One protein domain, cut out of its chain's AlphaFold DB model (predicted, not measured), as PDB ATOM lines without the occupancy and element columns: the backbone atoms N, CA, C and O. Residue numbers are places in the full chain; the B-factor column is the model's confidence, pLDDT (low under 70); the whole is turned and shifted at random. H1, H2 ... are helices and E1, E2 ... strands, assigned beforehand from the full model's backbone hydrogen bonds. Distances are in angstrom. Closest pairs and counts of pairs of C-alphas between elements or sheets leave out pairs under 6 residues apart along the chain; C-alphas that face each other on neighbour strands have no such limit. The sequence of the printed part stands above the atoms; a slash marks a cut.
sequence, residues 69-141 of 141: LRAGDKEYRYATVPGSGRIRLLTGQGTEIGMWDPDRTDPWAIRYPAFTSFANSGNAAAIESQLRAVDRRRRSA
ATOM      1  N   LEU A  69     -45.787 -30.937  13.086       90.50
ATOM      2  CA  LEU A  69     -44.520 -31.435  13.613       90.50
ATOM      3  C   LEU A  69     -44.803 -32.624  14.528       90.50
ATOM      4  O   LEU A  69     -45.808 -32.638  15.241       90.50
ATOM      5  N   ARG A  70     -43.917 -33.618  14.534       90.25
ATOM      6  CA  ARG A  70     -44.107 -34.838  15.335       90.25
ATOM      7  C   ARG A  70     -42.902 -35.111  16.214       90.25
ATOM      8  O   ARG A  70     -41.768 -35.026  15.752       90.25
ATOM      9  N   ALA A  71     -43.144 -35.452  17.473       90.12
ATOM     10  CA  ALA A  71     -42.114 -35.910  18.398       90.12
ATOM     11  C   ALA A  71     -42.657 -37.108  19.183       90.12
ATOM     12  O   ALA A  71     -43.572 -36.962  19.998       90.12
ATOM     13  N   GLY A  72     -42.124 -38.296  18.878       85.44
ATOM     14  CA  GLY A  72     -42.723 -39.563  19.297       85.44
ATOM     15  C   GLY A  72     -44.157 -39.686  18.777       85.44
ATOM     16  O   GLY A  72     -44.433 -39.345  17.627       85.44
ATOM     17  N   ASP A  73     -45.072 -40.081  19.659       85.88
ATOM     18  CA  ASP A  73     -46.504 -40.216  19.354       85.88
ATOM     19  C   ASP A  73     -47.277 -38.891  19.440       85.88
ATOM     20  O   ASP A  73     -48.491 -38.851  19.233       85.88
ATOM     21  N   LYS A  74     -46.602 -37.781  19.776       87.94
ATOM     22  CA  LYS A  74     -47.257 -36.478  19.916       87.94
ATOM     23  C   LYS A  74     -47.196 -35.684  18.625       87.94
ATOM     24  O   LYS A  74     -46.133 -35.469  18.040       87.94
ATOM     25  N   GLU A  75     -48.362 -35.173  18.254       90.62
ATOM     26  CA  GLU A  75     -48.530 -34.251  17.147       90.62
ATOM     27  C   GLU A  75     -48.627 -32.806  17.649       90.62
ATOM     28  O   GLU A  75     -49.348 -32.491  18.601       90.62
ATOM     29  N   TYR A  76     -47.902 -31.927  16.970       91.44
ATOM     30  CA  TYR A  76     -47.894 -30.492  17.184       91.44
ATOM     31  C   TYR A  76     -48.235 -29.797  15.880       91.44
ATOM     32  O   TYR A  76     -47.869 -30.257  14.802       91.44
ATOM     33  N   ARG A  77     -48.912 -28.664  15.974       91.12
ATOM     34  CA  ARG A  77     -49.222 -27.824  14.823       91.12
ATOM     35  C   ARG A  77     -48.410 -26.551  14.904       91.12
ATOM     36  O   ARG A  77     -48.102 -26.085  15.998       91.12
ATOM     37  N   TYR A  78     -48.070 -25.973  13.763       90.12
ATOM     38  CA  TYR A  78     -47.412 -24.678  13.729       90.12
ATOM     39  C   TYR A  78     -48.120 -23.693  12.807       90.12
ATOM     40  O   TYR A  78     -48.855 -24.064  11.897       90.12
ATOM     41  N   ALA A  79     -47.903 -22.406  13.040       87.50
ATOM     42  CA  ALA A  79     -48.372 -21.349  12.162       87.50
ATOM     43  C   ALA A  79     -47.314 -20.255  12.067       87.50
ATOM     44  O   ALA A  79     -46.779 -19.807  13.076       87.50
ATOM     45  N   THR A  80     -46.997 -19.820  10.854       84.62
ATOM     46  CA  THR A  80     -46.134 -18.657  10.652       84.62
ATOM     47  C   THR A  80     -46.919 -17.388  10.973       84.62
ATOM     48  O   THR A  80     -48.067 -17.246  10.559       84.62
ATOM     49  N   VAL A  81     -46.310 -16.475  11.728       79.81
ATOM     50  CA  VAL A  81     -46.893 -15.167  12.037       79.81
ATOM     51  C   VAL A  81     -46.472 -14.189  10.934       79.81
ATOM     52  O   VAL A  81     -45.268 -13.940  10.786       79.81
ATOM     53  N   PRO A  82     -47.416 -13.656  10.132       69.38
ATOM     54  CA  PRO A  82     -47.099 -12.713   9.063       69.38
ATOM     55  C   PRO A  82     -46.378 -11.471   9.596       69.38
ATOM     56  O   PRO A  82     -46.682 -10.987  10.684       69.38
ATOM     57  N   GLY A  83     -45.397 -10.969   8.845       71.12
ATOM     58  CA  GLY A  83     -44.661  -9.742   9.169       71.12
ATOM     59  C   GLY A  83     -43.660  -9.838  10.327       71.12
ATOM     60  O   GLY A  83     -42.786  -8.986  10.424       71.12
ATOM     61  N   SER A  84     -43.726 -10.868  11.180       77.19
ATOM     62  CA  SER A  84     -42.835 -10.979  12.344       77.19
ATOM     63  C   SER A  84     -41.722 -12.016  12.191       77.19
ATOM     64  O   SER A  84     -40.881 -12.121  13.076       77.19
ATOM     65  N   GLY A  85     -41.766 -12.867  11.160       80.25
ATOM     66  CA  GLY A  85     -40.823 -13.982  10.997       80.25
ATOM     67  C   GLY A  85     -40.960 -15.093  12.050       80.25
ATOM     68  O   GLY A  85     -40.258 -16.100  11.980       80.25
ATOM     69  N   ARG A  86     -41.904 -14.993  12.989       89.00
ATOM     70  CA  ARG A  86     -42.047 -15.957  14.089       89.00
ATOM     71  C   ARG A  86     -42.908 -17.146  13.694       89.00
ATOM     72  O   ARG A  86     -43.690 -17.082  12.743       89.00
ATOM     73  N   ILE A  87     -42.771 -18.231  14.446       90.62
ATOM     74  CA  ILE A  87     -43.558 -19.449  14.279       90.62
ATOM     75  C   ILE A  87     -44.286 -19.743  15.587       90.62
ATOM     76  O   ILE A  87     -43.676 -19.985  16.621       90.62
ATOM     77  N   ARG A  88     -45.613 -19.721  15.559       91.88
ATOM     78  CA  ARG A  88     -46.460 -20.153  16.667       91.88
ATOM     79  C   ARG A  88     -46.526 -21.676  16.693       91.88
ATOM     80  O   ARG A  88     -46.764 -22.278  15.651       91.88
ATOM     81  N   LEU A  89     -46.354 -22.277  17.866       93.94
ATOM     82  CA  LEU A  89     -46.496 -23.713  18.093       93.94
ATOM     83  C   LEU A  89     -47.739 -23.995  18.940       93.94
ATOM     84  O   LEU A  89     -47.962 -23.358  19.972       93.94
ATOM     85  N   LEU A  90     -48.512 -24.988  18.516       92.06
ATOM     86  CA  LEU A  90     -49.719 -25.465  19.169       92.06
ATOM     87  C   LEU A  90     -49.645 -26.981  19.378       92.06
ATOM     88  O   LEU A  90     -48.954 -27.700  18.652       92.06
ATOM     89  N   THR A  91     -50.389 -27.489  20.353       89.56
ATOM     90  CA  THR A  91     -50.672 -28.926  20.462       89.56
ATOM     91  C   THR A  91     -51.536 -29.388  19.281       89.56
ATOM     92  O   THR A  91     -52.172 -28.574  18.604       89.56
ATOM     93  N   GLY A  92     -51.636 -30.701  19.051       83.19
ATOM     94  CA  GLY A  92     -52.595 -31.258  18.086       83.19
ATOM     95  C   GLY A  92     -54.057 -30.864  18.359       83.19
ATOM     96  O   GLY A  92     -54.852 -30.789  17.427       83.19
ATOM     97  N   GLN A  93     -54.395 -30.537  19.613       83.44
ATOM     98  CA  GLN A  93     -55.719 -30.058  20.038       83.44
ATOM     99  C   GLN A  93     -55.900 -28.535  19.895       83.44
ATOM    100  O   GLN A  93     -56.970 -28.017  20.195       83.44
ATOM    101  N   GLY A  94     -54.876 -27.805  19.441       81.00
ATOM    102  CA  GLY A  94     -54.943 -26.358  19.220       81.00
ATOM    103  C   GLY A  94     -54.598 -25.492  20.435       81.00
ATOM    104  O   GLY A  94     -54.761 -24.280  20.375       81.00
ATOM    105  N   THR A  95     -54.091 -26.067  21.528       87.25
ATOM    106  CA  THR A  95     -53.612 -25.286  22.679       87.25
ATOM    107  C   THR A  95     -52.271 -24.641  22.355       87.25
ATOM    108  O   THR A  95     -51.344 -25.332  21.934       87.25
ATOM    109  N   GLU A  96     -52.135 -23.336  22.581       90.69
ATOM    110  CA  GLU A  96     -50.876 -22.629  22.337       90.69
ATOM    111  C   GLU A  96     -49.789 -23.055  23.332       90.69
ATOM    112  O   GLU A  96     -49.996 -23.083  24.545       90.69
ATOM    113  N   ILE A  97     -48.613 -23.389  22.801       93.50
ATOM    114  CA  ILE A  97     -47.441 -23.808  23.580       93.50
ATOM    115  C   ILE A  97     -46.463 -22.649  23.696       93.50
ATOM    116  O   ILE A  97     -46.036 -22.287  24.790       93.50
ATOM    117  N   GLY A  98     -46.121 -22.044  22.562       93.25
ATOM    118  CA  GLY A  98     -45.176 -20.941  22.536       93.25
ATOM    119  C   GLY A  98     -45.041 -20.306  21.167       93.25
ATOM    120  O   GLY A  98     -45.579 -20.788  20.169       93.25
ATOM    121  N   MET A  99     -44.297 -19.211  21.134       93.50
ATOM    122  CA  MET A  99     -43.889 -18.543  19.911       93.50
ATOM    123  C   MET A  99     -42.380 -18.679  19.764       93.50
ATOM    124  O   MET A  99     -41.625 -18.251  20.635       93.50
ATOM    125  N   TRP A 100     -41.972 -19.301  18.669       94.81
ATOM    126  CA  TRP A 100     -40.595 -19.587  18.322       94.81
ATOM    127  C   TRP A 100     -40.044 -18.517  17.375       94.81
ATOM    128  O   TRP A 100     -40.717 -18.104  16.424       94.81
ATOM    129  N   ASP A 101     -38.830 -18.064  17.649       93.38
ATOM    130  CA  ASP A 101     -38.137 -16.984  16.962       93.38
ATOM    131  C   ASP A 101     -36.677 -17.413  16.703       93.38
ATOM    132  O   ASP A 101     -35.921 -17.596  17.663       93.38
ATOM    133  N   PRO A 102     -36.278 -17.627  15.433       88.25
ATOM    134  CA  PRO A 102     -34.952 -18.144  15.081       88.25
ATOM    135  C   PRO A 102     -33.809 -17.200  15.451       88.25
ATOM    136  O   PRO A 102     -32.678 -17.661  15.612       88.25
ATOM    137  N   ASP A 103     -34.088 -15.900  15.557       87.81
ATOM    138  CA  ASP A 103     -33.061 -14.862  15.651       87.81
ATOM    139  C   ASP A 103     -32.684 -14.550  17.116       87.81
ATOM    140  O   ASP A 103     -31.840 -13.696  17.389       87.81
ATOM    141  N   ARG A 104     -33.287 -15.257  18.086       88.56
ATOM    142  CA  ARG A 104     -33.022 -15.102  19.524       88.56
ATOM    143  C   ARG A 104     -32.088 -16.185  20.061       88.56
ATOM    144  O   ARG A 104     -32.144 -17.338  19.644       88.56
ATOM    145  N   THR A 105     -31.300 -15.832  21.082       85.69
ATOM    146  CA  THR A 105     -30.465 -16.786  21.839       85.69
ATOM    147  C   THR A 105     -31.310 -17.845  22.550       85.69
ATOM    148  O   THR A 105     -30.991 -19.027  22.485       85.69
ATOM    149  N   ASP A 106     -32.404 -17.421  23.191       87.88
ATOM    150  CA  ASP A 106     -33.494 -18.308  23.603       87.88
ATOM    151  C   ASP A 106     -34.609 -18.198  22.558       87.88
ATOM    152  O   ASP A 106     -35.288 -17.160  22.502       87.88
ATOM    153  N   PRO A 107     -34.787 -19.227  21.715       88.06
ATOM    154  CA  PRO A 107     -35.679 -19.135  20.577       88.06
ATOM    155  C   PRO A 107     -37.158 -19.144  20.988       88.06
ATOM    156  O   PRO A 107     -38.018 -18.845  20.168       88.06
ATOM    157  N   TRP A 108     -37.501 -19.431  22.247       91.19
ATOM    158  CA  TRP A 108     -38.885 -19.389  22.729       91.19
ATOM    159  C   TRP A 108     -39.270 -17.987  23.214       91.19
ATOM    160  O   TRP A 108     -39.319 -17.715  24.413       91.19
ATOM    161  N   ALA A 109     -39.576 -17.098  22.267       87.88
ATOM    162  CA  ALA A 109     -39.903 -15.692  22.507       87.88
ATOM    163  C   ALA A 109     -41.102 -15.465  23.445       87.88
ATOM    164  O   ALA A 109     -41.085 -14.518  24.229       87.88
ATOM    165  N   ILE A 110     -42.139 -16.304  23.352       90.44
ATOM    166  CA  ILE A 110     -43.286 -16.309  24.276       90.44
ATOM    167  C   ILE A 110     -43.567 -17.748  24.692       90.44
ATOM    168  O   ILE A 110     -43.592 -18.648  23.850       90.44
ATOM    169  N   ARG A 111     -43.805 -17.950  25.989       93.88
ATOM    170  CA  ARG A 111     -44.133 -19.243  26.594       93.88
ATOM    171  C   ARG A 111     -45.526 -19.158  27.205       93.88
ATOM    172  O   ARG A 111     -45.770 -18.310  28.059       93.88
ATOM    173  N   TYR A 112     -46.427 -20.024  26.759       92.50
ATOM    174  CA  TYR A 112     -47.787 -20.125  27.288       92.50
ATOM    175  C   TYR A 112     -47.861 -21.201  28.383       92.50
ATOM    176  O   TYR A 112     -46.900 -21.954  28.553       92.50
ATOM    177  N   PRO A 113     -48.977 -21.336  29.126       92.75
ATOM    178  CA  PRO A 113     -49.081 -22.318  30.212       92.75
ATOM    179  C   PRO A 113     -48.748 -23.764  29.803       92.75
ATOM    180  O   PRO A 113     -48.164 -24.513  30.585       92.75
ATOM    181  N   ALA A 114     -49.040 -24.155  28.556       89.38
ATOM    182  CA  ALA A 114     -48.711 -25.486  28.042       89.38
ATOM    183  C   ALA A 114     -47.202 -25.708  27.801       89.38
ATOM    184  O   ALA A 114     -46.770 -26.853  27.640       89.38
ATOM    185  N   PHE A 115     -46.384 -24.647  27.807       93.56
ATOM    186  CA  PHE A 115     -44.942 -24.718  27.572       93.56
ATOM    187  C   PHE A 115     -44.225 -25.599  28.591       93.56
ATOM    188  O   PHE A 115     -43.371 -26.394  28.215       93.56
ATOM    189  N   THR A 116     -44.587 -25.508  29.872       90.38
ATOM    190  CA  THR A 116     -43.935 -26.290  30.931       90.38
ATOM    191  C   THR A 116     -44.149 -27.789  30.726       90.38
ATOM    192  O   THR A 116     -43.205 -28.569  30.796       90.38
ATOM    193  N   SER A 117     -45.376 -28.205  30.392       89.75
ATOM    194  CA  SER A 117     -45.683 -29.607  30.074       89.75
ATOM    195  C   SER A 117     -44.951 -30.075  28.811       89.75
ATOM    196  O   SER A 117     -44.402 -31.177  28.768       89.75
ATOM    197  N   PHE A 118     -44.888 -29.212  27.795       91.25
ATOM    198  CA  PHE A 118     -44.138 -29.461  26.570       91.25
ATOM    199  C   PHE A 118     -42.636 -29.654  26.835       91.25
ATOM    200  O   PHE A 118     -42.072 -30.654  26.390       91.25
ATOM    201  N   ALA A 119     -42.011 -28.767  27.610       89.12
ATOM    202  CA  ALA A 119     -40.603 -28.855  27.980       89.12
ATOM    203  C   ALA A 119     -40.308 -30.124  28.796       89.12
ATOM    204  O   ALA A 119     -39.392 -30.874  28.462       89.12
ATOM    205  N   ASN A 120     -41.146 -30.429  29.792       88.50
ATOM    206  CA  ASN A 120     -40.989 -31.609  30.648       88.50
ATOM    207  C   ASN A 120     -41.196 -32.933  29.901       88.50
ATOM    208  O   ASN A 120     -40.710 -33.969  30.341       88.50
ATOM    209  N   SER A 121     -41.904 -32.919  28.768       86.62
ATOM    210  CA  SER A 121     -42.118 -34.123  27.959       86.62
ATOM    211  C   SER A 121     -40.891 -34.577  27.161       86.62
ATOM    212  O   SER A 121     -40.966 -35.602  26.494       86.62
ATOM    213  N   GLY A 122     -39.791 -33.816  27.171       83.75
ATOM    214  CA  GLY A 122     -38.581 -34.129  26.399       83.75
ATOM    215  C   GLY A 122     -38.707 -33.883  24.889       83.75
ATOM    216  O   GLY A 122     -37.724 -33.977  24.160       83.75
ATOM    217  N   ASN A 123     -39.888 -33.490  24.404       89.06
ATOM    218  CA  ASN A 123     -40.150 -33.269  22.980       89.06
ATOM    219  C   ASN A 123     -39.571 -31.954  22.435       89.06
ATOM    220  O   ASN A 123     -39.496 -31.775  21.218       89.06
ATOM    221  N   ALA A 124     -39.164 -31.033  23.314       88.19
ATOM    222  CA  ALA A 124     -38.760 -29.682  22.936       88.19
ATOM    223  C   ALA A 124     -37.620 -29.651  21.911       88.19
ATOM    224  O   ALA A 124     -37.733 -28.956  20.905       88.19
ATOM    225  N   ALA A 125     -36.576 -30.462  22.103       88.94
ATOM    226  CA  ALA A 125     -35.425 -30.499  21.201       88.94
ATOM    227  C   ALA A 125     -35.784 -31.025  19.798       88.94
ATOM    228  O   ALA A 125     -35.360 -30.466  18.784       88.94
ATOM    229  N   ALA A 126     -36.606 -32.078  19.725       91.75
ATOM    230  CA  ALA A 126     -37.044 -32.661  18.456       91.75
ATOM    231  C   ALA A 126     -37.923 -31.688  17.655       91.75
ATOM    232  O   ALA A 126     -37.785 -31.578  16.434       91.75
ATOM    233  N   ILE A 127     -38.807 -30.965  18.345       94.31
ATOM    234  CA  ILE A 127     -39.667 -29.953  17.729       94.31
ATOM    235  C   ILE A 127     -38.867 -28.719  17.324       94.31
ATOM    236  O   ILE A 127     -39.075 -28.201  16.230       94.31
ATOM    237  N   GLU A 128     -37.899 -28.287  18.128       92.94
ATOM    238  CA  GLU A 128     -37.017 -27.176  17.771       92.94
ATOM    239  C   GLU A 128     -36.211 -27.468  16.495       92.94
ATOM    240  O   GLU A 128     -36.149 -26.628  15.598       92.94
ATOM    241  N   SER A 129     -35.649 -28.674  16.361       91.62
ATOM    242  CA  SER A 129     -34.935 -29.092  15.144       91.62
ATOM    243  C   SER A 129     -35.825 -29.010  13.896       91.62
ATOM    244  O   SER A 129     -35.420 -28.493  12.849       91.62
ATOM    245  N   GLN A 130     -37.080 -29.448  14.020       93.50
ATOM    246  CA  GLN A 130     -38.053 -29.354  12.937       93.50
ATOM    247  C   GLN A 130     -38.451 -27.905  12.633       93.50
ATOM    248  O   GLN A 130     -38.515 -27.537  11.462       93.50
ATOM    249  N   LEU A 131     -38.641 -27.056  13.648       93.00
ATOM    250  CA  LEU A 131     -38.916 -25.625  13.468       93.00
ATOM    251  C   LEU A 131     -37.771 -24.914  12.733       93.00
ATOM    252  O   LEU A 131     -38.026 -24.121  11.828       93.00
ATOM    253  N   ARG A 132     -36.514 -25.267  13.022       91.94
ATOM    254  CA  ARG A 132     -35.348 -24.775  12.265       91.94
ATOM    255  C   ARG A 132     -35.355 -25.242  10.811       91.94
ATOM    256  O   ARG A 132     -34.945 -24.500   9.921       91.94
ATOM    257  N   ALA A 133     -35.789 -26.472  10.537       89.50
ATOM    258  CA  ALA A 133     -35.941 -26.952   9.164       89.50
ATOM    259  C   ALA A 133     -37.053 -26.198   8.418       89.50
ATOM    260  O   ALA A 133     -36.869 -25.846   7.254       89.50
ATOM    261  N   VAL A 134     -38.169 -25.909   9.092       88.75
ATOM    262  CA  VAL A 134     -39.268 -25.093   8.556       88.75
ATOM    263  C   VAL A 134     -38.790 -23.675   8.237       88.75
ATOM    264  O   VAL A 134     -39.024 -23.196   7.129       88.75
ATOM    265  N   ASP A 135     -38.090 -23.017   9.163       88.81
ATOM    266  CA  ASP A 135     -37.568 -21.664   8.950       88.81
ATOM    267  C   ASP A 135     -36.586 -21.602   7.774       88.81
ATOM    268  O   ASP A 135     -36.731 -20.742   6.906       88.81
ATOM    269  N   ARG A 136     -35.657 -22.565   7.671       87.94
ATOM    270  CA  ARG A 136     -34.736 -22.652   6.527       87.94
ATOM    271  C   ARG A 136     -35.473 -22.739   5.193       87.94
ATOM    272  O   ARG A 136     -35.147 -21.977   4.292       87.94
ATOM    273  N   ARG A 137     -36.477 -23.620   5.084       84.38
ATOM    274  CA  ARG A 137     -37.279 -23.767   3.854       84.38
ATOM    275  C   ARG A 137     -38.011 -22.480   3.490       84.38
ATOM    276  O   ARG A 137     -38.067 -22.128   2.321       84.38
ATOM    277  N   ARG A 138     -38.547 -21.777   4.492       81.19
ATOM    278  CA  ARG A 138     -39.243 -20.499   4.299       81.19
ATOM    279  C   ARG A 138     -38.307 -19.396   3.807       81.19
ATOM    280  O   ARG A 138     -38.746 -18.561   3.039       81.19
ATOM    281  N   ARG A 139     -37.054 -19.363   4.273       80.12
ATOM    282  CA  ARG A 139     -36.062 -18.352   3.863       80.12
ATOM    283  C   ARG A 139     -35.427 -18.643   2.498       80.12
ATOM    284  O   ARG A 139     -34.845 -17.742   1.911       80.12
ATOM    285  N   SER A 140     -35.480 -19.891   2.033       73.88
ATOM    286  CA  SER A 140     -34.948 -20.306   0.728       73.88
ATOM    287  C   SER A 140     -35.957 -20.235  -0.424       73.88
ATOM    288  O   SER A 140     -35.561 -20.472  -1.562       73.88
ATOM    289  N   ALA A 141     -37.236 -20.008  -0.120       58.88
ATOM    290  CA  ALA A 141     -38.324 -19.852  -1.084       58.88
ATOM    291  C   ALA A 141     -38.579 -18.365  -1.347       58.88
ATOM    292  O   ALA A 141     -38.896 -18.036  -2.509       58.88
TER     293      ALA A 141
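Overview. This is residues 69 to 141 of the 141 residues of an uncharacterized protein of Arenimonas composti TR7-09 = DSM 18010 (UniProt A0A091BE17). A strongly twisted, curled sheet of five strands has its one face covered by two helices: the long H2 packs over E2 and E3, and the short H1 stands up from E4. The opposite face has no named helix on it. The printed part has 73 residues, with five named strands and two named helices that follow along the chain as E1, E2, E3, E4, E5, H1, H2; the sheet's order is E1, E2, E3, E4, E5, antiparallel throughout, and the class is mixed, helices and strands. The whole is compact, with a radius of gyration of the C-alphas of 11.5 A and spans of 31 by 23 by 21 A.

Along the chain. E1 is residues 69 to 71, 7.0 A long, beginning at C-alpha 69 (-44.520, -31.435, 13.613). E2 is residues 74 to 80, 20.1 A; E3 87 to 91, 13.4 A; E4 96 to 100, 11.4 A; E5 108 to 111, 6.5 A. H1 is residues 114 to 120, 10.2 A. H2 is residues 124 to 140, 24.4 A, ending at C-alpha 140 (-34.948, -20.306, 0.728).

Arrangement. The strands form a meander, each the antiparallel neighbour of the one before, and each such pair is a hairpin. N 69 and O 76 are 2.8 A apart, N 79 and O 88 2.9 A, N 87 and O 100 2.9 A, and N 99 and O 110 2.9 A, within hydrogen-bond range. H1 is on the sheet; its closest C-alphas to E4 are Phe 115 and Ile 97, 4.8 A. H2, on the same face, has a height over the sheet of 8.8 A and only just runs along the strands, at 29.8 degrees to E2 on the local plane. H1 and H2 are close but not clearly touching, the closest C-alphas being Phe 118 and Ala 124, 6.5 A. In H1 and H2 every O i to N i+4 pair is within hydrogen-bond range.

Size, cuts and confidence. The C-alphas farthest apart are Asn 120 and Ala 141, 33.9 A. The printed part has no cut and no long link. Residues 82 and 141 have pLDDT under 70.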